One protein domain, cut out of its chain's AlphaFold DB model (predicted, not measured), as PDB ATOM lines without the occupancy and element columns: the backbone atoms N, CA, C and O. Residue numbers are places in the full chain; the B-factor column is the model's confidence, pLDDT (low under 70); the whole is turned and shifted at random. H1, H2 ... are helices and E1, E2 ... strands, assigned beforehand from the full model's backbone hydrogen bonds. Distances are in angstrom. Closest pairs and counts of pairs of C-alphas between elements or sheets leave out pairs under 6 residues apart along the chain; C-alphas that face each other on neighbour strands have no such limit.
ATOM      1  N   ASP A 127      27.165  65.180  79.098       87.25
ATOM      2  CA  ASP A 127      28.249  65.451  80.054       87.25
ATOM      3  C   ASP A 127      29.170  64.245  80.364       87.25
ATOM      4  O   ASP A 127      29.784  64.170  81.418       87.25
ATOM      5  N   CYS A 128      29.240  63.232  79.495       89.94
ATOM      6  CA  CYS A 128      30.039  62.007  79.714       89.94
ATOM      7  C   CYS A 128      30.028  61.467  81.168       89.94
ATOM      8  O   CYS A 128      31.053  61.016  81.678       89.94
ATOM      9  N   TYR A 129      28.878  61.522  81.851       90.31
ATOM     10  CA  TYR A 129      28.735  61.110  83.254       90.31
ATOM     11  C   TYR A 129      29.671  61.839  84.249       90.31
ATOM     12  O   TYR A 129      30.046  61.266  85.271       90.31
ATOM     13  N   GLY A 130      30.070  63.081  83.961       89.19
ATOM     14  CA  GLY A 130      30.945  63.891  84.813       89.19
ATOM     15  C   GLY A 130      32.377  63.359  84.937       89.19
ATOM     16  O   GLY A 130      33.081  63.710  85.886       89.19
ATOM     17  N   THR A 131      32.811  62.482  84.024       91.88
ATOM     18  CA  THR A 131      34.177  61.936  84.029       91.88
ATOM     19  C   THR A 131      35.228  63.038  83.879       91.88
ATOM     20  O   THR A 131      35.032  64.037  83.190       91.88
ATOM     21  N   SER A 132      36.397  62.816  84.483       94.50
ATOM     22  CA  SER A 132      37.580  63.664  84.275       94.50
ATOM     23  C   SER A 132      38.415  63.262  83.053       94.50
ATOM     24  O   SER A 132      39.411  63.923  82.755       94.50
ATOM     25  N   LEU A 133      38.051  62.173  82.363       96.56
ATOM     26  CA  LEU A 133      38.753  61.730  81.164       96.56
ATOM     27  C   LEU A 133      38.649  62.766  80.045       96.56
ATOM     28  O   LEU A 133      37.575  63.292  79.752       96.56
ATOM     29  N   ARG A 134      39.770  62.989  79.363       97.38
ATOM     30  CA  ARG A 134      39.825  63.750  78.113       97.38
ATOM     31  C   ARG A 134      40.110  62.789  76.970       97.38
ATOM     32  O   ARG A 134      41.148  62.135  76.941       97.38
ATOM     33  N   LEU A 135      39.180  62.678  76.034       97.44
ATOM     34  CA  LEU A 135      39.242  61.725  74.934       97.44
ATOM     35  C   LEU A 135      39.409  62.484  73.625       97.44
ATOM     36  O   LEU A 135      38.641  63.396  73.327       97.44
ATOM     37  N   PHE A 136      40.405  62.108  72.835       97.56
ATOM     38  CA  PHE A 136      40.567  62.615  71.479       97.56
ATOM     39  C   PHE A 136      40.043  61.572  70.496       97.56
ATOM     40  O   PHE A 136      40.383  60.395  70.599       97.56
ATOM     41  N   VAL A 137      39.229  61.982  69.524       96.12
ATOM     42  CA  VAL A 137      38.713  61.081  68.483       96.12
ATOM     43  C   VAL A 137      39.268  61.510  67.134       96.12
ATOM     44  O   VAL A 137      38.980  62.613  66.665       96.12
ATOM     45  N   TYR A 138      40.019  60.628  66.469       94.81
ATOM     46  CA  TYR A 138      40.531  60.923  65.131       94.81
ATOM     47  C   TYR A 138      39.397  61.150  64.117       94.81
ATOM     48  O   TYR A 138      38.311  60.561  64.182       94.81
ATOM     49  N   LYS A 139      39.665  62.015  63.135       91.06
ATOM     50  CA  LYS A 139      38.768  62.285  62.005       91.06
ATOM     51  C   LYS A 139      39.249  61.481  60.798       91.06
ATOM     52  O   LYS A 139      40.196  61.885  60.135       91.06
ATOM     53  N   LEU A 140      38.588  60.354  60.521       87.06
ATOM     54  CA  LEU A 140      38.910  59.441  59.412       87.06
ATOM     55  C   LEU A 140      37.708  59.306  58.453       87.06
ATOM     56  O   LEU A 140      37.117  58.232  58.352       87.06
ATOM     57  N   PRO A 141      37.291  60.391  57.768       79.00
ATOM     58  CA  PRO A 141      36.031  60.438  57.020       79.00
ATOM     59  C   PRO A 141      35.935  59.405  55.889       79.00
ATOM     60  O   PRO A 141      34.832  58.974  55.568       79.00
ATOM     61  N   GLU A 142      37.066  58.984  55.318       75.56
ATOM     62  CA  GLU A 142      37.115  57.942  54.283       75.56
ATOM     63  C   GLU A 142      36.750  56.547  54.816       75.56
ATOM     64  O   GLU A 142      36.264  55.724  54.049       75.56
ATOM     65  N   LEU A 143      36.935  56.303  56.121       77.12
ATOM     66  CA  LEU A 143      36.677  55.018  56.788       77.12
ATOM     67  C   LEU A 143      35.408  55.027  57.651       77.12
ATOM     68  O   LEU A 143      34.956  53.986  58.114       77.12
ATOM     69  N   THR A 144      34.849  56.206  57.939       81.00
ATOM     70  CA  THR A 144      33.765  56.352  58.926       81.00
ATOM     71  C   THR A 144      32.540  57.074  58.363       81.00
ATOM     72  O   THR A 144      31.851  57.788  59.097       81.00
ATOM     73  N   LYS A 145      32.288  56.958  57.053       84.44
ATOM     74  CA  LYS A 145      31.176  57.649  56.379       84.44
ATOM     75  C   LYS A 145      29.828  56.991  56.704       84.44
ATOM     76  O   LYS A 145      29.695  55.778  56.609       84.44
ATOM     77  N   GLY A 146      28.824  57.812  57.023       84.62
ATOM     78  CA  GLY A 146      27.427  57.398  57.202       84.62
ATOM     79  C   GLY A 146      27.180  56.533  58.445       84.62
ATOM     80  O   GLY A 146      27.200  55.304  58.377       84.62
ATOM     81  N   VAL A 147      26.883  57.167  59.583       88.25
ATOM     82  CA  VAL A 147      26.601  56.457  60.846       88.25
ATOM     83  C   VAL A 147      25.315  55.630  60.747       88.25
ATOM     84  O   VAL A 147      25.263  54.507  61.250       88.25
ATOM     85  N   LEU A 148      24.306  56.124  60.018       89.25
ATOM     86  CA  LEU A 148      23.026  55.436  59.863       89.25
ATOM     87  C   LEU A 148      23.142  54.132  59.071       89.25
ATOM     88  O   LEU A 148      22.339  53.223  59.262       89.25
ATOM     89  N   HIS A 149      24.133  53.990  58.196       85.31
ATOM     90  CA  HIS A 149      24.344  52.710  57.527       85.31
ATOM     91  C   HIS A 149      24.990  51.679  58.462       85.31
ATOM     92  O   HIS A 149      24.626  50.504  58.426       85.31
ATOM     93  N   CYS A 150      25.926  52.119  59.302       85.12
ATOM     94  CA  CYS A 150      26.789  51.224  60.064       85.12
ATOM     95  C   CYS A 150      26.272  50.874  61.468       85.12
ATOM     96  O   CYS A 150      26.882  50.033  62.114       85.12
ATOM     97  N   HIS A 151      25.185  51.487  61.952       85.50
ATOM     98  CA  HIS A 151      24.708  51.312  63.334       85.50
ATOM     99  C   HIS A 151      23.900  50.032  63.613       85.50
ATOM    100  O   HIS A 151      23.588  49.766  64.769       85.50
ATOM    101  N   HIS A 152      23.543  49.252  62.591       82.44
ATOM    102  CA  HIS A 152      22.696  48.066  62.752       82.44
ATOM    103  C   HIS A 152      23.472  46.777  62.978       82.44
ATOM    104  O   HIS A 152      24.629  46.651  62.584       82.44
ATOM    105  N   GLY A 153      22.793  45.784  63.551       83.31
ATOM    106  CA  GLY A 153      23.344  44.456  63.762       83.31
ATOM    107  C   GLY A 153      24.469  44.439  64.793       83.31
ATOM    108  O   GLY A 153      24.739  45.413  65.492       83.31
ATOM    109  N   GLN A 154      25.147  43.301  64.898       80.88
ATOM    110  CA  GLN A 154      26.133  43.041  65.953       80.88
ATOM    111  C   GLN A 154      27.366  43.956  65.899       80.88
ATOM    112  O   GLN A 154      28.033  44.158  66.912       80.88
ATOM    113  N   TRP A 155      27.647  44.512  64.722       82.19
ATOM    114  CA  TRP A 155      28.775  45.395  64.434       82.19
ATOM    115  C   TRP A 155      28.473  46.886  64.648       82.19
ATOM    116  O   TRP A 155      29.353  47.724  64.459       82.19
ATOM    117  N   GLY A 156      27.246  47.238  65.050       88.25
ATOM    118  CA  GLY A 156      26.818  48.632  65.218       88.25
ATOM    119  C   GLY A 156      27.727  49.470  66.124       88.25
ATOM    120  O   GLY A 156      27.860  50.679  65.940       88.25
ATOM    121  N   LEU A 157      28.414  48.822  67.068       90.56
ATOM    122  CA  LEU A 157      29.297  49.462  68.049       90.56
ATOM    123  C   LEU A 157      30.468  50.220  67.429       90.56
ATOM    124  O   LEU A 157      30.859  51.257  67.966       90.56
ATOM    125  N   GLU A 158      31.001  49.728  66.306       89.31
ATOM    126  CA  GLU A 158      32.080  50.392  65.565       89.31
ATOM    127  C   GLU A 158      31.685  51.810  65.140       89.31
ATOM    128  O   GLU A 158      32.536  52.695  65.128       89.31
ATOM    129  N   ALA A 159      30.395  52.047  64.882       89.38
ATOM    130  CA  ALA A 159      29.853  53.358  64.545       89.38
ATOM    131  C   ALA A 159      29.290  54.107  65.765       89.38
ATOM    132  O   ALA A 159      29.505  55.315  65.897       89.38
ATOM    133  N   LEU A 160      28.590  53.406  66.664       90.88
ATOM    134  CA  LEU A 160      27.905  54.003  67.815       90.88
ATOM    135  C   LEU A 160      28.871  54.609  68.834       90.88
ATOM    136  O   LEU A 160      28.676  55.750  69.245       90.88
ATOM    137  N   ILE A 161      29.934  53.892  69.215       93.50
ATOM    138  CA  ILE A 161      30.865  54.357  70.257       93.50
ATOM    139  C   ILE A 161      31.597  55.639  69.826       93.50
ATOM    140  O   ILE A 161      31.561  56.616  70.579       93.50
ATOM    141  N   PRO A 162      32.226  55.713  68.632       92.38
ATOM    142  CA  PRO A 162      32.857  56.954  68.195       92.38
ATOM    143  C   PRO A 162      31.862  58.085  67.949       92.38
ATOM    144  O   PRO A 162      32.223  59.248  68.111       92.38
ATOM    145  N   HIS A 163      30.634  57.778  67.518       91.25
ATOM    146  CA  HIS A 163      29.593  58.793  67.347       91.25
ATOM    147  C   HIS A 163      29.192  59.406  68.689       91.25
ATOM    148  O   HIS A 163      29.246  60.627  68.812       91.25
ATOM    149  N   TRP A 164      28.894  58.571  69.688       92.19
ATOM    150  CA  TRP A 164      28.577  59.003  71.049       92.19
ATOM    151  C   TRP A 164      29.706  59.864  71.628       92.19
ATOM    152  O   TRP A 164      29.502  61.023  71.961       92.19
ATOM    153  N   LEU A 165      30.949  59.369  71.614       92.75
ATOM    154  CA  LEU A 165      32.100  60.095  72.171       92.75
ATOM    155  C   LEU A 165      32.336  61.477  71.542       92.75
ATOM    156  O   LEU A 165      32.774  62.392  72.234       92.75
ATOM    157  N   ARG A 166      32.033  61.660  70.251       92.00
ATOM    158  CA  ARG A 166      32.169  62.962  69.566       92.00
ATOM    159  C   ARG A 166      31.141  64.004  70.004       92.00
ATOM    160  O   ARG A 166      31.319  65.178  69.696       92.00
ATOM    161  N   GLN A 167      30.063  63.585  70.652       89.62
ATOM    162  CA  GLN A 167      29.006  64.468  71.141       89.62
ATOM    163  C   GLN A 167      29.135  64.740  72.645       89.62
ATOM    164  O   GLN A 167      28.338  65.492  73.194       89.62
ATOM    165  N   GLY A 168      30.131  64.153  73.310       91.12
ATOM    166  CA  GLY A 168      30.299  64.251  74.752       91.12
ATOM    167  C   GLY A 168      31.230  65.371  75.226       91.12
ATOM    168  O   GLY A 168      32.189  65.727  74.545       91.12
ATOM    169  N   SER A 169      31.019  65.858  76.451       92.56
ATOM    170  CA  SER A 169      31.852  66.867  77.130       92.56
ATOM    171  C   SER A 169      33.289  66.399  77.396       92.56
ATOM    172  O   SER A 169      34.216  67.209  77.483       92.56
ATOM    173  N   CYS A 170      33.496  65.084  77.479       94.56
ATOM    174  CA  CYS A 170      34.802  64.449  77.620       94.56
ATOM    175  C   CYS A 170      35.652  64.510  76.342       94.56
ATOM    176  O   CYS A 170      36.848  64.218  76.400       94.56
ATOM    177  N   LEU A 171      35.086  64.917  75.199       96.25
ATOM    178  CA  LEU A 171      35.852  65.153  73.979       96.25
ATOM    179  C   LEU A 171      36.817  66.335  74.168       96.25
ATOM    180  O   LEU A 171      36.448  67.399  74.675       96.25
ATOM    181  N   THR A 172      38.058  66.171  73.717       96.25
ATOM    182  CA  THR A 172      39.032  67.256  73.586       96.25
ATOM    183  C   THR A 172      39.448  67.442  72.133       96.25
ATOM    184  O   THR A 172      39.723  66.473  71.428       96.25
ATOM    185  N   GLU A 173      39.506  68.698  71.687       94.88
ATOM    186  CA  GLU A 173      40.124  69.059  70.405       94.88
ATOM    187  C   GLU A 173      41.638  69.264  70.534       94.88
ATOM    188  O   GLU A 173      42.350  69.189  69.536       94.88
ATOM    189  N   ASP A 174      42.126  69.488  71.759       95.50
ATOM    190  CA  ASP A 174      43.547  69.589  72.069       95.50
ATOM    191  C   ASP A 174      44.117  68.183  72.343       95.50
ATOM    192  O   ASP A 174      43.786  67.586  73.378       95.50
ATOM    193  N   PRO A 175      44.958  67.637  71.444       94.00
ATOM    194  CA  PRO A 175      45.553  66.317  71.609       94.00
ATOM    195  C   PRO A 175      46.578  66.255  72.748       94.00
ATOM    196  O   PRO A 175      46.873  65.159  73.217       94.00
ATOM    197  N   ASP A 176      47.132  67.377  73.216       92.44
ATOM    198  CA  ASP A 176      48.064  67.378  74.354       92.44
ATOM    199  C   ASP A 176      47.346  67.215  75.701       92.44
ATOM    200  O   ASP A 176      47.964  66.827  76.693       92.44
ATOM    201  N   GLN A 177      46.033  67.451  75.733       94.94
ATOM    202  CA  GLN A 177      45.185  67.199  76.901       94.94
ATOM    203  C   GLN A 177      44.580  65.794  76.909       94.94
ATOM    204  O   GLN A 177      43.926  65.434  77.884       94.94
ATOM    205  N   ALA A 178      44.743  65.019  75.836       96.62
ATOM    206  CA  ALA A 178      44.093  63.727  75.688       96.62
ATOM    207  C   ALA A 178      44.730  62.654  76.585       96.62
ATOM    208  O   ALA A 178      45.944  62.466  76.604       96.62
ATOM    209  N   ASP A 179      43.883  61.909  77.290       96.12
ATOM    210  CA  ASP A 179      44.259  60.699  78.021       96.12
ATOM    211  C   ASP A 179      44.273  59.463  77.119       96.12
ATOM    212  O   ASP A 179      45.069  58.551  77.328       96.12
ATOM    213  N   PHE A 180      43.363  59.435  76.143       97.31
ATOM    214  CA  PHE A 180      43.217  58.362  75.169       97.31
ATOM    215  C   PHE A 180      42.886  58.927  73.793       97.31
ATOM    216  O   PHE A 180      42.174  59.930  73.665       97.31
ATOM    217  N   PHE A 181      43.330  58.207  72.770       97.31
ATOM    218  CA  PHE A 181      43.067  58.497  71.372       97.31
ATOM    219  C   PHE A 181      42.199  57.395  70.769       97.31
ATOM    220  O   PHE A 181      42.676  56.302  70.462       97.31
ATOM    221  N   LEU A 182      40.914  57.665  70.568       96.81
ATOM    222  CA  LEU A 182      40.037  56.747  69.858       96.81
ATOM    223  C   LEU A 182      40.331  56.800  68.358       96.81
ATOM    224  O   LEU A 182      40.214  57.856  67.723       96.81
ATOM    225  N   VAL A 183      40.643  55.641  67.788       94.12
ATOM    226  CA  VAL A 183      40.797  55.449  66.347       94.12
ATOM    227  C   VAL A 183      39.506  54.826  65.810       94.12
ATOM    228  O   VAL A 183      39.267  53.635  66.017       94.12
ATOM    229  N   PRO A 184      38.628  55.612  65.164       88.75
ATOM    230  CA  PRO A 184      37.372  55.095  64.651       88.75
ATOM    231  C   PRO A 184      37.639  54.272  63.393       88.75
ATOM    232  O   PRO A 184      38.308  54.725  62.466       88.75
ATOM    233  N   TRP A 185      37.127  53.050  63.370       81.88
ATOM    234  CA  TRP A 185      37.421  52.099  62.310       81.88
ATOM    235  C   TRP A 185      36.197  51.183  62.121       81.88
ATOM    236  O   TRP A 185      35.603  50.734  63.096       81.88
ATOM    237  N   HIS A 186      35.705  51.007  60.896       81.88
ATOM    238  CA  HIS A 186      34.413  50.352  60.645       81.88
ATOM    239  C   HIS A 186      34.605  49.088  59.796       81.88
ATOM    240  O   HIS A 186      34.010  48.939  58.728       81.88
ATOM    241  N   THR A 187      35.461  48.176  60.261       76.88
ATOM    242  CA  THR A 187      35.928  47.002  59.501       76.88
ATOM    243  C   THR A 187      34.806  46.185  58.878       76.88
ATOM    244  O   THR A 187      34.911  45.756  57.723       76.88
ATOM    245  N   TRP A 188      33.717  45.971  59.616       76.75
ATOM    246  CA  TRP A 188      32.593  45.211  59.089       76.75
ATOM    247  C   TRP A 188      31.732  46.038  58.131       76.75
ATOM    248  O   TRP A 188      31.324  45.530  57.083       76.75
ATOM    249  N   CYS A 189      31.482  47.310  58.449       76.94
ATOM    250  CA  CYS A 189      30.689  48.181  57.583       76.94
ATOM    251  C   CYS A 189      31.378  48.393  56.226       76.94
ATOM    252  O   CYS A 189      30.739  48.253  55.183       76.94
ATOM    253  N   ASP A 190      32.695  48.609  56.220       74.88
ATOM    254  CA  ASP A 190      33.494  48.740  54.998       74.88
ATOM    255  C   ASP A 190      33.360  47.502  54.112       74.88
ATOM    256  O   ASP A 190      33.109  47.609  52.910       74.88
ATOM    257  N   ARG A 191      33.420  46.300  54.697       72.81
ATOM    258  CA  ARG A 191      33.178  45.057  53.954       72.81
ATOM    259  C   ARG A 191      31.791  45.036  53.301       72.81
ATOM    260  O   ARG A 191      31.655  44.553  52.173       72.81
ATOM    261  N   MET A 192      30.755  45.515  53.993       69.06
ATOM    262  CA  MET A 192      29.400  45.586  53.433       69.06
ATOM    263  C   MET A 192      29.324  46.581  52.265       69.06
ATOM    264  O   MET A 192      28.690  46.283  51.248       69.06
ATOM    265  N   ILE A 193      30.017  47.717  52.369       65.12
ATOM    266  CA  ILE A 193      30.060  48.780  51.354       65.12
ATOM    267  C   ILE A 193      30.822  48.335  50.099       65.12
ATOM    268  O   ILE A 193      30.320  48.487  48.981       65.12
ATOM    269  N   TYR A 194      32.012  47.756  50.262       60.72
ATOM    270  CA  TYR A 194      32.887  47.352  49.155       60.72
ATOM    271  C   TYR A 194      32.493  46.016  48.492       60.72
ATOM    272  O   TYR A 194      33.195  45.522  47.608       60.72
ATOM    273  N   LYS A 195      31.299  45.503  48.829       53.31
ATOM    274  CA  LYS A 195      30.673  44.249  48.380       53.31
ATOM    275  C   LYS A 195      31.334  42.979  48.925       53.31
ATOM    276  O   LYS A 195      32.548  42.819  48.966       53.31
ATOM    277  N   MET A 196      30.474  41.989  49.181       51.97
ATOM    278  CA  MET A 196      30.779  40.629  49.666       51.97
ATOM    279  C   MET A 196      31.805  39.826  48.839       51.97
ATOM    280  O   MET A 196      32.233  38.768  49.295       51.97
ATOM    281  N   ASN A 197      32.189  40.305  47.649       45.91
ATOM    282  CA  ASN A 197      33.190  39.665  46.792       45.91
ATOM    283  C   ASN A 197      34.629  40.037  47.156       45.91
ATOM    284  O   ASN A 197      35.542  39.397  46.635       45.91
ATOM    285  N   GLN A 198      34.840  41.028  48.028       53.41
ATOM    286  CA  GLN A 198      36.181  41.294  48.512       53.41
ATOM    287  C   GLN A 198      36.640  40.176  49.444       53.41
ATOM    288  O   GLN A 198      35.999  39.824  50.441       53.41
ATOM    289  N   THR A 199      37.773  39.588  49.093       61.03
ATOM    290  CA  THR A 199      38.466  38.629  49.934       61.03
ATOM    291  C   THR A 199      38.900  39.322  51.223       61.03
ATOM    292  O   THR A 199      39.228  40.505  51.243       61.03
ATOM    293  N   ARG A 200      38.985  38.560  52.318       66.00
ATOM    294  CA  ARG A 200      39.587  38.986  53.595       66.00
ATOM    295  C   ARG A 200      40.857  39.839  53.423       66.00
ATOM    296  O   ARG A 200      41.072  40.786  54.169       66.00
ATOM    297  N   ARG A 201      41.681  39.490  52.427       69.88
ATOM    298  CA  ARG A 201      42.948  40.157  52.114       69.88
ATOM    299  C   ARG A 201      42.768  41.599  51.646       69.88
ATOM    300  O   ARG A 201      43.599  42.425  51.991       69.88
ATOM    301  N   GLU A 202      41.721  41.898  50.887       70.69
ATOM    302  CA  GLU A 202      41.478  43.248  50.362       70.69
ATOM    303  C   GLU A 202      41.023  44.194  51.475       70.69
ATOM    304  O   GLU A 202      41.585  45.276  51.609       70.69
ATOM    305  N   VAL A 203      40.111  43.744  52.346       68.69
ATOM    306  CA  VAL A 203      39.715  44.512  53.540       68.69
ATOM    307  C   VAL A 203      40.919  44.717  54.461       68.69
ATOM    308  O   VAL A 203      41.214  45.846  54.837       68.69
ATOM    309  N   SER A 204      41.681  43.654  54.757       73.62
ATOM    310  CA  SER A 204      42.930  43.770  55.528       73.62
ATOM    311  C   SER A 204      43.901  44.783  54.919       73.62
ATOM    312  O   SER A 204      44.538  45.523  55.658       73.62
ATOM    313  N   ALA A 205      44.029  44.844  53.589       78.19
ATOM    314  CA  ALA A 205      44.981  45.733  52.930       78.19
ATOM    315  C   ALA A 205      44.682  47.219  53.178       78.19
ATOM    316  O   ALA A 205      45.628  47.974  53.382       78.19
ATOM    317  N   VAL A 206      43.404  47.621  53.228       78.12
ATOM    318  CA  VAL A 206      43.000  49.004  53.550       78.12
ATOM    319  C   VAL A 206      43.490  49.397  54.946       78.12
ATOM    320  O   VAL A 206      44.147  50.421  55.122       78.12
ATOM    321  N   TYR A 207      43.243  48.539  55.936       80.38
ATOM    322  CA  TYR A 207      43.649  48.786  57.321       80.38
ATOM    323  C   TYR A 207      45.166  48.679  57.520       80.38
ATOM    324  O   TYR A 207      45.754  49.478  58.247       80.38
ATOM    325  N   ILE A 208      45.826  47.743  56.835       82.38
ATOM    326  CA  ILE A 208      47.288  47.626  56.843       82.38
ATOM    327  C   ILE A 208      47.933  48.871  56.229       82.38
ATOM    328  O   ILE A 208      48.919  49.355  56.781       82.38
ATOM    329  N   ASP A 209      47.411  49.400  55.119       83.44
ATOM    330  CA  ASP A 209      47.923  50.637  54.516       83.44
ATOM    331  C   ASP A 209      47.784  51.821  55.480       83.44
ATOM    332  O   ASP A 209      48.761  52.529  55.732       83.44
ATOM    333  N   MET A 210      46.619  51.960  56.124       84.06
ATOM    334  CA  MET A 210      46.398  52.980  57.152       84.06
ATOM    335  C   MET A 210      47.415  52.866  58.297       84.06
ATOM    336  O   MET A 210      48.009  53.867  58.694       84.06
ATOM    337  N   ILE A 211      47.665  51.656  58.811       85.94
ATOM    338  CA  ILE A 211      48.623  51.444  59.908       85.94
ATOM    339  C   ILE A 211      50.072  51.667  59.452       85.94
ATOM    340  O   ILE A 211      50.900  52.159  60.226       85.94
ATOM    341  N   LYS A 212      50.408  51.337  58.201       86.44
ATOM    342  CA  LYS A 212      51.719  51.661  57.616       86.44
ATOM    343  C   LYS A 212      51.930  53.168  57.507       86.44
ATOM    344  O   LYS A 212      53.055  53.623  57.677       86.44
ATOM    345  N   ARG A 213      50.855  53.927  57.294       87.25
ATOM    346  CA  ARG A 213      50.836  55.394  57.209       87.25
ATOM    347  C   ARG A 213      50.397  56.064  58.514       87.25
ATOM    348  O   ARG A 213      49.984  57.219  58.500       87.25
ATOM    349  N   LYS A 214      50.461  55.360  59.651       87.12
ATOM    350  CA  LYS A 214      49.931  55.858  60.931       87.12
ATOM    351  C   LYS A 214      50.582  57.152  61.412       87.12
ATOM    352  O   LYS A 214      49.907  57.925  62.069       87.12
ATOM    353  N   ASP A 215      51.842  57.411  61.073       82.88
ATOM    354  CA  ASP A 215      52.495  58.664  61.469       82.88
ATOM    355  C   ASP A 215      51.865  59.885  60.768       82.88
ATOM    356  O   ASP A 215      51.810  60.962  61.358       82.88
ATOM    357  N   ASP A 216      51.307  59.691  59.566       87.31
ATOM    358  CA  ASP A 216      50.569  60.719  58.822       87.31
ATOM    359  C   ASP A 216      49.077  60.733  59.202       87.31
ATOM    360  O   ASP A 216      48.477  61.790  59.393       87.31
ATOM    361  N   MET A 217      48.463  59.549  59.289       88.12
ATOM    362  CA  MET A 217      47.014  59.369  59.462       88.12
ATOM    363  C   MET A 217      46.559  59.512  60.919       88.12
ATOM    364  O   MET A 217      45.431  59.925  61.180       88.12
ATOM    365  N   LEU A 218      47.425  59.150  61.863       91.94
ATOM    366  CA  LEU A 218      47.209  59.207  63.306       91.94
ATOM    367  C   LEU A 218      48.311  60.072  63.938       91.94
ATOM    368  O   LEU A 218      49.129  59.562  64.717       91.94
ATOM    369  N   PRO A 219      48.356  61.385  63.628       88.25
ATOM    370  CA  PRO A 219      49.305  62.283  64.274       88.25
ATOM    371  C   PRO A 219      49.156  62.108  65.788       88.25
ATOM    372  O   PRO A 219      48.034  62.026  66.272       88.25
ATOM    373  N   HIS A 220      50.267  61.981  66.519       92.00
ATOM    374  CA  HIS A 220      50.356  61.624  67.952       92.00
ATOM    375  C   HIS A 220      50.498  60.135  68.304       92.00
ATOM    376  O   HIS A 220      50.857  59.860  69.447       92.00
ATOM    377  N   TRP A 221      50.368  59.194  67.360       92.06
ATOM    378  CA  TRP A 221      50.656  57.770  67.614       92.06
ATOM    379  C   TRP A 221      52.008  57.538  68.298       92.06
ATOM    380  O   TRP A 221      52.122  56.850  69.314       92.06
ATOM    381  N   SER A 222      53.056  58.150  67.747       90.44
ATOM    382  CA  SER A 222      54.435  57.949  68.187       90.44
ATOM    383  C   SER A 222      54.742  58.510  69.581       90.44
ATOM    384  O   SER A 222      55.739  58.094  70.174       90.44
ATOM    385  N   LYS A 223      53.888  59.386  70.146       88.31
ATOM    386  CA  LYS A 223      54.087  59.966  71.491       88.31
ATOM    387  C   LYS A 223      54.142  58.882  72.566       88.31
ATOM    388  O   LYS A 223      55.042  58.895  73.402       88.31
ATOM    389  N   ASN A 224      53.224  57.924  72.494       90.38
ATOM    390  CA  ASN A 224      53.124  56.805  73.429       90.38
ATOM    391  C   ASN A 224      53.131  55.453  72.714       90.38
ATOM    392  O   ASN A 224      52.675  54.467  73.272       90.38
ATOM    393  N   ASP A 225      53.672  55.382  71.495       90.38
ATOM    394  CA  ASP A 225      53.816  54.127  70.740       90.38
ATOM    395  C   ASP A 225      52.495  53.352  70.559       90.38
ATOM    396  O   ASP A 225      52.472  52.123  70.493       90.38
ATOM    397  N   GLY A 226      51.374  54.075  70.528       91.88
ATOM    398  CA  GLY A 226      50.037  53.506  70.421       91.88
ATOM    399  C   GLY A 226      49.437  52.932  71.707       91.88
ATOM    400  O   GLY A 226      48.351  52.366  71.615       91.88
ATOM    401  N   TYR A 227      50.082  53.022  72.881       93.62
ATOM    402  CA  TYR A 227      49.542  52.477  74.146       93.62
ATOM    403  C   TYR A 227      48.256  53.174  74.620       93.62
ATOM    404  O   TYR A 227      47.432  52.552  75.290       93.62
ATOM    405  N   ASP A 228      48.088  54.446  74.278       95.25
ATOM    406  CA  ASP A 228      46.913  55.280  74.549       95.25
ATOM    407  C   ASP A 228      45.903  55.286  73.387       95.25
ATOM    408  O   ASP A 228      44.842  55.905  73.497       95.25
ATOM    409  N   HIS A 229      46.183  54.559  72.299       95.62
ATOM    410  CA  HIS A 229      45.272  54.409  71.166       95.62
ATOM    411  C   HIS A 229      44.284  53.275  71.407       95.62
ATOM    412  O   HIS A 229      44.667  52.138  71.701       95.62
ATOM    413  N   VAL A 230      43.002  53.591  71.249       96.38
ATOM    414  CA  VAL A 230      41.878  52.692  71.511       96.38
ATOM    415  C   VAL A 230      41.168  52.373  70.200       96.38
ATOM    416  O   VAL A 230      40.792  53.280  69.457       96.38
ATOM    417  N   PHE A 231      40.947  51.088  69.936       92.88
ATOM    418  CA  PHE A 231      40.212  50.595  68.769       92.88
ATOM    419  C   PHE A 231      38.998  49.775  69.213       92.88
ATOM    420  O   PHE A 231      39.077  49.001  70.169       92.88
ATOM    421  N   VAL A 232      37.883  49.914  68.496       90.94
ATOM    422  CA  VAL A 232      36.620  49.218  68.794       90.94
ATOM    423  C   VAL A 232      36.410  48.094  67.799       90.94
ATOM    424  O   VAL A 232      36.022  48.348  66.673       90.94
ATOM    425  N   PHE A 233      36.621  46.849  68.192       86.56
ATOM    426  CA  PHE A 233      36.313  45.705  67.341       86.56
ATOM    427  C   PHE A 233      35.000  45.069  67.784       86.56
ATOM    428  O   PHE A 233      34.896  44.568  68.904       86.56
ATOM    429  N   SER A 234      34.016  45.013  66.898       83.31
ATOM    430  CA  SER A 234      32.746  44.348  67.190       83.31
ATOM    431  C   SER A 234      32.513  43.147  66.284       83.31
ATOM    432  O   SER A 234      32.864  43.145  65.103       83.31
ATOM    433  N   ASP A 235      31.938  42.091  66.863       77.94
ATOM    434  CA  ASP A 235      31.591  40.856  66.161       77.94
ATOM    435  C   ASP A 235      32.759  40.280  65.324       77.94
ATOM    436  O   ASP A 235      33.851  40.020  65.833       77.94
ATOM    437  N   GLN A 236      32.545  40.060  64.024       68.56
ATOM    438  CA  GLN A 236      33.498  39.445  63.117       68.56
ATOM    439  C   GLN A 236      34.546  40.440  62.596       68.56
ATOM    440  O   GLN A 236      35.358  40.026  61.768       68.56
ATOM    441  N   GLY A 237      34.549  41.715  63.010       70.00
ATOM    442  CA  GLY A 237      35.513  42.716  62.522       70.00
ATOM    443  C   GLY A 237      36.959  42.227  62.648       70.00
ATOM    444  O   GLY A 237      37.747  42.271  61.702       70.00
ATOM    445  N   MET A 238      37.242  41.563  63.771       72.81
ATOM    446  CA  MET A 238      38.488  40.840  64.017       72.81
ATOM    447  C   MET A 238      38.753  39.783  62.925       72.81
ATOM    448  O   MET A 238      39.801  39.773  62.280       72.81
ATOM    449  N   ASN A 239      37.788  38.925  62.602       71.88
ATOM    450  CA  ASN A 239      37.993  37.852  61.626       71.88
ATOM    451  C   ASN A 239      38.472  38.332  60.244       71.88
ATOM    452  O   ASN A 239      39.120  37.540  59.550       71.88
ATOM    453  N   PHE A 240      38.239  39.588  59.850       69.44
ATOM    454  CA  PHE A 240      38.725  40.119  58.570       69.44
ATOM    455  C   PHE A 240      40.176  40.567  58.570       69.44
ATOM    456  O   PHE A 240      40.746  40.610  57.486       69.44
ATOM    457  N   PHE A 241      40.772  40.825  59.731       72.12
ATOM    458  CA  PHE A 241      42.132  41.350  59.841       72.12
ATOM    459  C   PHE A 241      42.932  40.664  60.966       72.12
ATOM    460  O   PHE A 241      43.477  41.339  61.821       72.12
ATOM    461  N   PRO A 242      43.020  39.325  61.024       71.25
ATOM    462  CA  PRO A 242      43.516  38.586  62.198       71.25
ATOM    463  C   PRO A 242      44.935  38.964  62.641       71.25
ATOM    464  O   PRO A 242      45.259  38.815  63.815       71.25
ATOM    465  N   GLU A 243      45.770  39.450  61.721       74.56
ATOM    466  CA  GLU A 243      47.137  39.888  61.983       74.56
ATOM    467  C   GLU A 243      47.183  41.284  62.629       74.56
ATOM    468  O   GLU A 243      48.258  41.828  62.845       74.56
ATOM    469  N   TRP A 244      46.045  41.909  62.952       79.44
ATOM    470  CA  TRP A 244      46.003  43.292  63.425       79.44
ATOM    471  C   TRP A 244      46.886  43.505  64.681       79.44
ATOM    472  O   TRP A 244      47.506  44.560  64.802       79.44
ATOM    473  N   ARG A 245      47.021  42.516  65.594       83.31
ATOM    474  CA  ARG A 245      47.892  42.638  66.796       83.31
ATOM    475  C   ARG A 245      49.375  42.678  66.397       83.31
ATOM    476  O   ARG A 245      50.149  43.252  67.149       83.31
ATOM    477  N   ASP A 246      49.760  42.163  65.231       83.56
ATOM    478  CA  ASP A 246      51.136  42.260  64.726       83.56
ATOM    479  C   ASP A 246      51.472  43.696  64.293       83.56
ATOM    480  O   ASP A 246      52.621  44.127  64.369       83.56
ATOM    481  N   TYR A 247      50.462  44.459  63.864       84.38
ATOM    482  CA  TYR A 247      50.622  45.831  63.379       84.38
ATOM    483  C   TYR A 247      50.417  46.896  64.465       84.38
ATOM    484  O   TYR A 247      51.063  47.945  64.423       84.38
ATOM    485  N   ILE A 248      49.528  46.637  65.427       88.62
ATOM    486  CA  ILE A 248      49.196  47.542  66.541       88.62
ATOM    487  C   ILE A 248      49.264  46.813  67.901       88.62
ATOM    488  O   ILE A 248      48.277  46.757  68.637       88.62
ATOM    489  N   PRO A 249      50.424  46.234  68.269       88.69
ATOM    490  CA  PRO A 249      50.551  45.353  69.435       88.69
ATOM    491  C   PRO A 249      50.341  46.062  70.772       88.69
ATOM    492  O   PRO A 249      49.991  45.410  71.756       88.69
ATOM    493  N   HIS A 250      50.561  47.375  70.836       91.38
ATOM    494  CA  HIS A 250      50.510  48.155  72.074       91.38
ATOM    495  C   HIS A 250      49.113  48.690  72.385       91.38
ATOM    496  O   HIS A 250      48.737  48.715  73.555       91.38
ATOM    497  N   SER A 251      48.312  48.961  71.357       93.12
ATOM    498  CA  SER A 251      46.987  49.571  71.471       93.12
ATOM    499  C   SER A 251      45.977  48.773  72.268       93.12
ATOM    500  O   SER A 251      46.065  47.549  72.381       93.12
ATOM    501  N   MET A 252      45.027  49.507  72.831       94.25
ATOM    502  CA  MET A 252      43.921  48.984  73.608       94.25
ATOM    503  C   MET A 252      42.754  48.614  72.699       94.25
ATOM    504  O   MET A 252      42.409  49.348  71.771       94.25
ATOM    505  N   PHE A 253      42.106  47.497  73.016       92.44
ATOM    506  CA  PHE A 253      40.958  47.011  72.270       92.44
ATOM    507  C   PHE A 253      39.702  46.945  73.132       92.44
ATOM    508  O   PHE A 253      39.657  46.246  74.148       92.44
ATOM    509  N   ILE A 254      38.666  47.639  72.669       94.12
ATOM    510  CA  ILE A 254      37.285  47.441  73.098       94.12
ATOM    511  C   ILE A 254      36.720  46.338  72.210       94.12
ATOM    512  O   ILE A 254      36.651  46.515  70.994       94.12
ATOM    513  N   VAL A 255      36.363  45.193  72.791       90.69
ATOM    514  CA  VAL A 255      35.909  44.021  72.027       90.69
ATOM    515  C   VAL A 255      34.564  43.504  72.520       90.69
ATOM    516  O   VAL A 255      34.261  43.598  73.702       90.69
ATOM    517  N   THR A 256      33.765  42.886  71.653       89.06
ATOM    518  CA  THR A 256      32.582  42.109  72.091       89.06
ATOM    519  C   THR A 256      32.930  40.667  72.462       89.06
ATOM    520  O   THR A 256      32.107  39.936  73.009       89.06
ATOM    521  N   GLU A 257      34.151  40.240  72.136       85.12
ATOM    522  CA  GLU A 257      34.643  38.882  72.315       85.12
ATOM    523  C   GLU A 257      36.150  38.884  72.592       85.12
ATOM    524  O   GLU A 257      36.941  39.386  71.796       85.12
ATOM    525  N   ALA A 258      36.559  38.262  73.700       83.56
ATOM    526  CA  ALA A 258      37.973  38.080  74.025       83.56
ATOM    527  C   ALA A 258      38.635  36.938  73.232       83.56
ATOM    528  O   ALA A 258      39.838  36.975  72.981       83.56
ATOM    529  N   LEU A 259      37.876  35.904  72.852       77.69
ATOM    530  CA  LEU A 259      38.402  34.718  72.171       77.69
ATOM    531  C   LEU A 259      37.976  34.673  70.707       77.69
ATOM    532  O   LEU A 259      37.091  33.916  70.317       77.69
ATOM    533  N   THR A 260      38.638  35.458  69.865       68.00
ATOM    534  CA  THR A 260      38.355  35.433  68.430       68.00
ATOM    535  C   THR A 260      38.937  34.179  67.767       68.00
ATOM    536  O   THR A 260      40.128  33.875  67.941       68.00
ATOM    537  N   PRO A 261      38.154  33.475  66.927       62.12
ATOM    538  CA  PRO A 261      38.673  32.418  66.073       62.12
ATOM    539  C   PRO A 261      39.918  32.876  65.297       62.12
ATOM    540  O   PRO A 261      39.948  33.964  64.731       62.12
ATOM    541  N   ARG A 262      40.937  32.010  65.209       65.00
ATOM    542  CA  ARG A 262      42.184  32.208  64.427       65.00
ATOM    543  C   ARG A 262      43.206  33.201  64.991       65.00
ATOM    544  O   ARG A 262      44.262  33.322  64.384       65.00
ATOM    545  N   CYS A 263      42.927  33.852  66.116       65.94
ATOM    546  CA  CYS A 263      43.890  34.741  66.771       65.94
ATOM    547  C   CYS A 263      44.579  34.073  67.980       65.94
ATOM    548  O   CYS A 263      45.756  34.288  68.247       65.94
ATOM    549  N   GLY A 264      43.871  33.167  68.663       65.00
ATOM    550  CA  GLY A 264      44.398  32.465  69.835       65.00
ATOM    551  C   GLY A 264      44.452  33.345  71.098       65.00
ATOM    552  O   GLY A 264      44.032  34.503  71.070       65.00
ATOM    553  N   PRO A 265      44.944  32.802  72.229       65.44
ATOM    554  CA  PRO A 265      44.869  33.465  73.537       65.44
ATOM    555  C   PRO A 265      45.677  34.764  73.650       65.44
ATOM    556  O   PRO A 265      45.356  35.613  74.471       65.44
ATOM    557  N   SER A 266      46.719  34.939  72.830       71.88
ATOM    558  CA  SER A 266      47.596  36.118  72.849       71.88
ATOM    559  C   SER A 266      46.936  37.389  72.314       71.88
ATOM    560  O   SER A 266      47.481  38.477  72.478       71.88
ATOM    561  N   CYS A 267      45.778  37.272  71.666       77.81
ATOM    562  CA  CYS A 267      45.119  38.409  71.038       77.81
ATOM    563  C   CYS A 267      44.283  39.255  71.986       77.81
ATOM    564  O   CYS A 267      43.958  40.389  71.648       77.81
ATOM    565  N   PHE A 268      43.947  38.750  73.164       87.38
ATOM    566  CA  PHE A 268      43.263  39.538  74.173       87.38
ATOM    567  C   PHE A 268      44.146  39.654  75.403       87.38
ATOM    568  O   PHE A 268      44.535  38.652  76.003       87.38
ATOM    569  N   ASN A 269      44.449  40.887  75.791       89.50
ATOM    570  CA  ASN A 269      45.228  41.166  76.981       89.50
ATOM    571  C   ASN A 269      44.380  41.942  77.989       89.50
ATOM    572  O   ASN A 269      44.290  43.162  77.914       89.50
ATOM    573  N   ALA A 270      43.840  41.238  78.987       90.12
ATOM    574  CA  ALA A 270      42.978  41.807  80.027       90.12
ATOM    575  C   ALA A 270      43.624  42.947  80.838       90.12
ATOM    576  O   ALA A 270      42.916  43.692  81.523       90.12
ATOM    577  N   TRP A 271      44.955  43.099  80.806       89.75
ATOM    578  CA  TRP A 271      45.618  44.243  81.430       89.75
ATOM    579  C   TRP A 271      45.308  45.555  80.702       89.75
ATOM    580  O   TRP A 271      45.144  46.560  81.390       89.75
ATOM    581  N   LYS A 272      45.104  45.549  79.380       91.06
ATOM    582  CA  LYS A 272      44.765  46.745  78.587       91.06
ATOM    583  C   LYS A 272      43.389  46.677  77.923       91.06
ATOM    584  O   LYS A 272      42.640  47.635  78.023       91.06
ATOM    585  N   ASP A 273      43.041  45.547  77.329       93.50
ATOM    586  CA  ASP A 273      41.802  45.316  76.593       93.50
ATOM    587  C   ASP A 273      40.648  45.014  77.554       93.50
ATOM    588  O   ASP A 273      40.859  44.546  78.681       93.50
ATOM    589  N   PHE A 274      39.417  45.239  77.101       95.19
ATOM    590  CA  PHE A 274      38.223  44.889  77.865       95.19
ATOM    591  C   PHE A 274      37.042  44.538  76.961       95.19
ATOM    592  O   PHE A 274      36.973  44.934  75.796       95.19
ATOM    593  N   VAL A 275      36.122  43.750  77.522       94.25
ATOM    594  CA  VAL A 275      34.936  43.264  76.819       94.25
ATOM    595  C   VAL A 275      33.747  44.177  77.113       94.25
ATOM    596  O   VAL A 275      33.469  44.473  78.277       94.25
ATOM    597  N   VAL A 276      33.032  44.582  76.066       95.19
ATOM    598  CA  VAL A 276      31.768  45.330  76.132       95.19
ATOM    599  C   VAL A 276      30.603  44.478  75.621       95.19
ATOM    600  O   VAL A 276      30.824  43.513  74.883       95.19
TER     601      VAL A 276
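What this domain is: This is residues 127 to 276 of the 479 residues of a protein of Symbiodinium sp. KB8 (UniProt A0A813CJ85). A small twisted sheet of four short parallel strands runs through this domain, with H2 lying along one face, while H3, H4, H6 and H7 gather off the sheet. Much of the rest is loop, and the final stretch, residues 256 to 276, folds back so that residues 274 to 275 pair beside E4. The printed part has 150 residues, with seven named helices and four named strands in the order E1 H1 H2 E2 H3 H4 H5 E3 H6 H7 E4; the sheet order is E1 E2 E3 E4. The class is mixed, helices and strands, with 62 residues in named elements, under half. The whole is compact, with a radius of gyration of the C-alphas of 14.8 A, and spans 43 by 33 by 30 A.

Where its parts are: E1, residues 135 to 137, begins at C-alpha 135 (39.242, 61.725, 74.934). H1 is residues 147 to 150 and H2 residues 157 to 166, 13.9 A long. E2 is residues 180 to 183, H3 residues 187 to 193 and H4 residues 200 to 212, 18.0 A long, beginning at C-alpha 200 (39.587, 38.986, 53.595). H5 is residues 214 to 217, E3 residues 229 to 233, 13.1 A long, H6 residues 237 to 240 and H7 residues 244 to 247. E4, residues 252 to 255, ends at C-alpha 255 (35.909, 44.021, 72.027).

How they stand to each other: E1 and E2 are parallel at 20 degrees, with N 182 and O 136 2.8 A apart. E2 and E3 are parallel at 44 degrees, with N 230 and O 181 2.8 A apart. E3 and E4 are parallel at 18 degrees, with N 233 and O 254 2.8 A apart; each quoted pair is within hydrogen-bond range. H2 is on the sheet at a height of 8.5 A, making two layers, helix on one face of a sheet; its closest C-alphas to E3 are those of Glu 158 and Val 232, 5.7 A. H1 touches H2, closest at the C-alphas of Val 147 and Ala 159, 5.8 A. The hub is H4: with residues 200 to 204 it touches H6, closest at the C-alphas of Arg 200 and Phe 240, 5.2 A. H4 only just touches H3, through residue 203, and H7, through residues 208 to 211, with 3 pairs of C-alphas within 8 A each; the closest are those of Arg 191 and Val 203, 6.6 A, and of Ile 211 and Tyr 247, 6.9 A. H5 is close to H4 but not clearly touching, with the C-alphas of Met 210 and Met 217 6.8 A apart. Three strand-helix-strand units, parallel neighbour strands with helices between, follow: E1, H1 H2, E2, with a left-handed crossover; E2, H3 H4 H5, E3; and E3, H6 H7, E4, with a right-handed one. Every O i to N i+4 pair is within hydrogen-bond range in H3, against 5 of 6 in H2 and 8 of 9 in H4; H1, H5, H6 and H7 are too short for such a pair.

The domain as a whole: The two C-alphas farthest apart are those of Gly 130 and Asn 197, 45.1 A. The printed part has no cut, and its long links are H2 to E2 and H5 to E3. The mean pLDDT of the printed part is 84.4; it is under 70 at residues 192 to 201, 203, 236, 240 and 260 to 265.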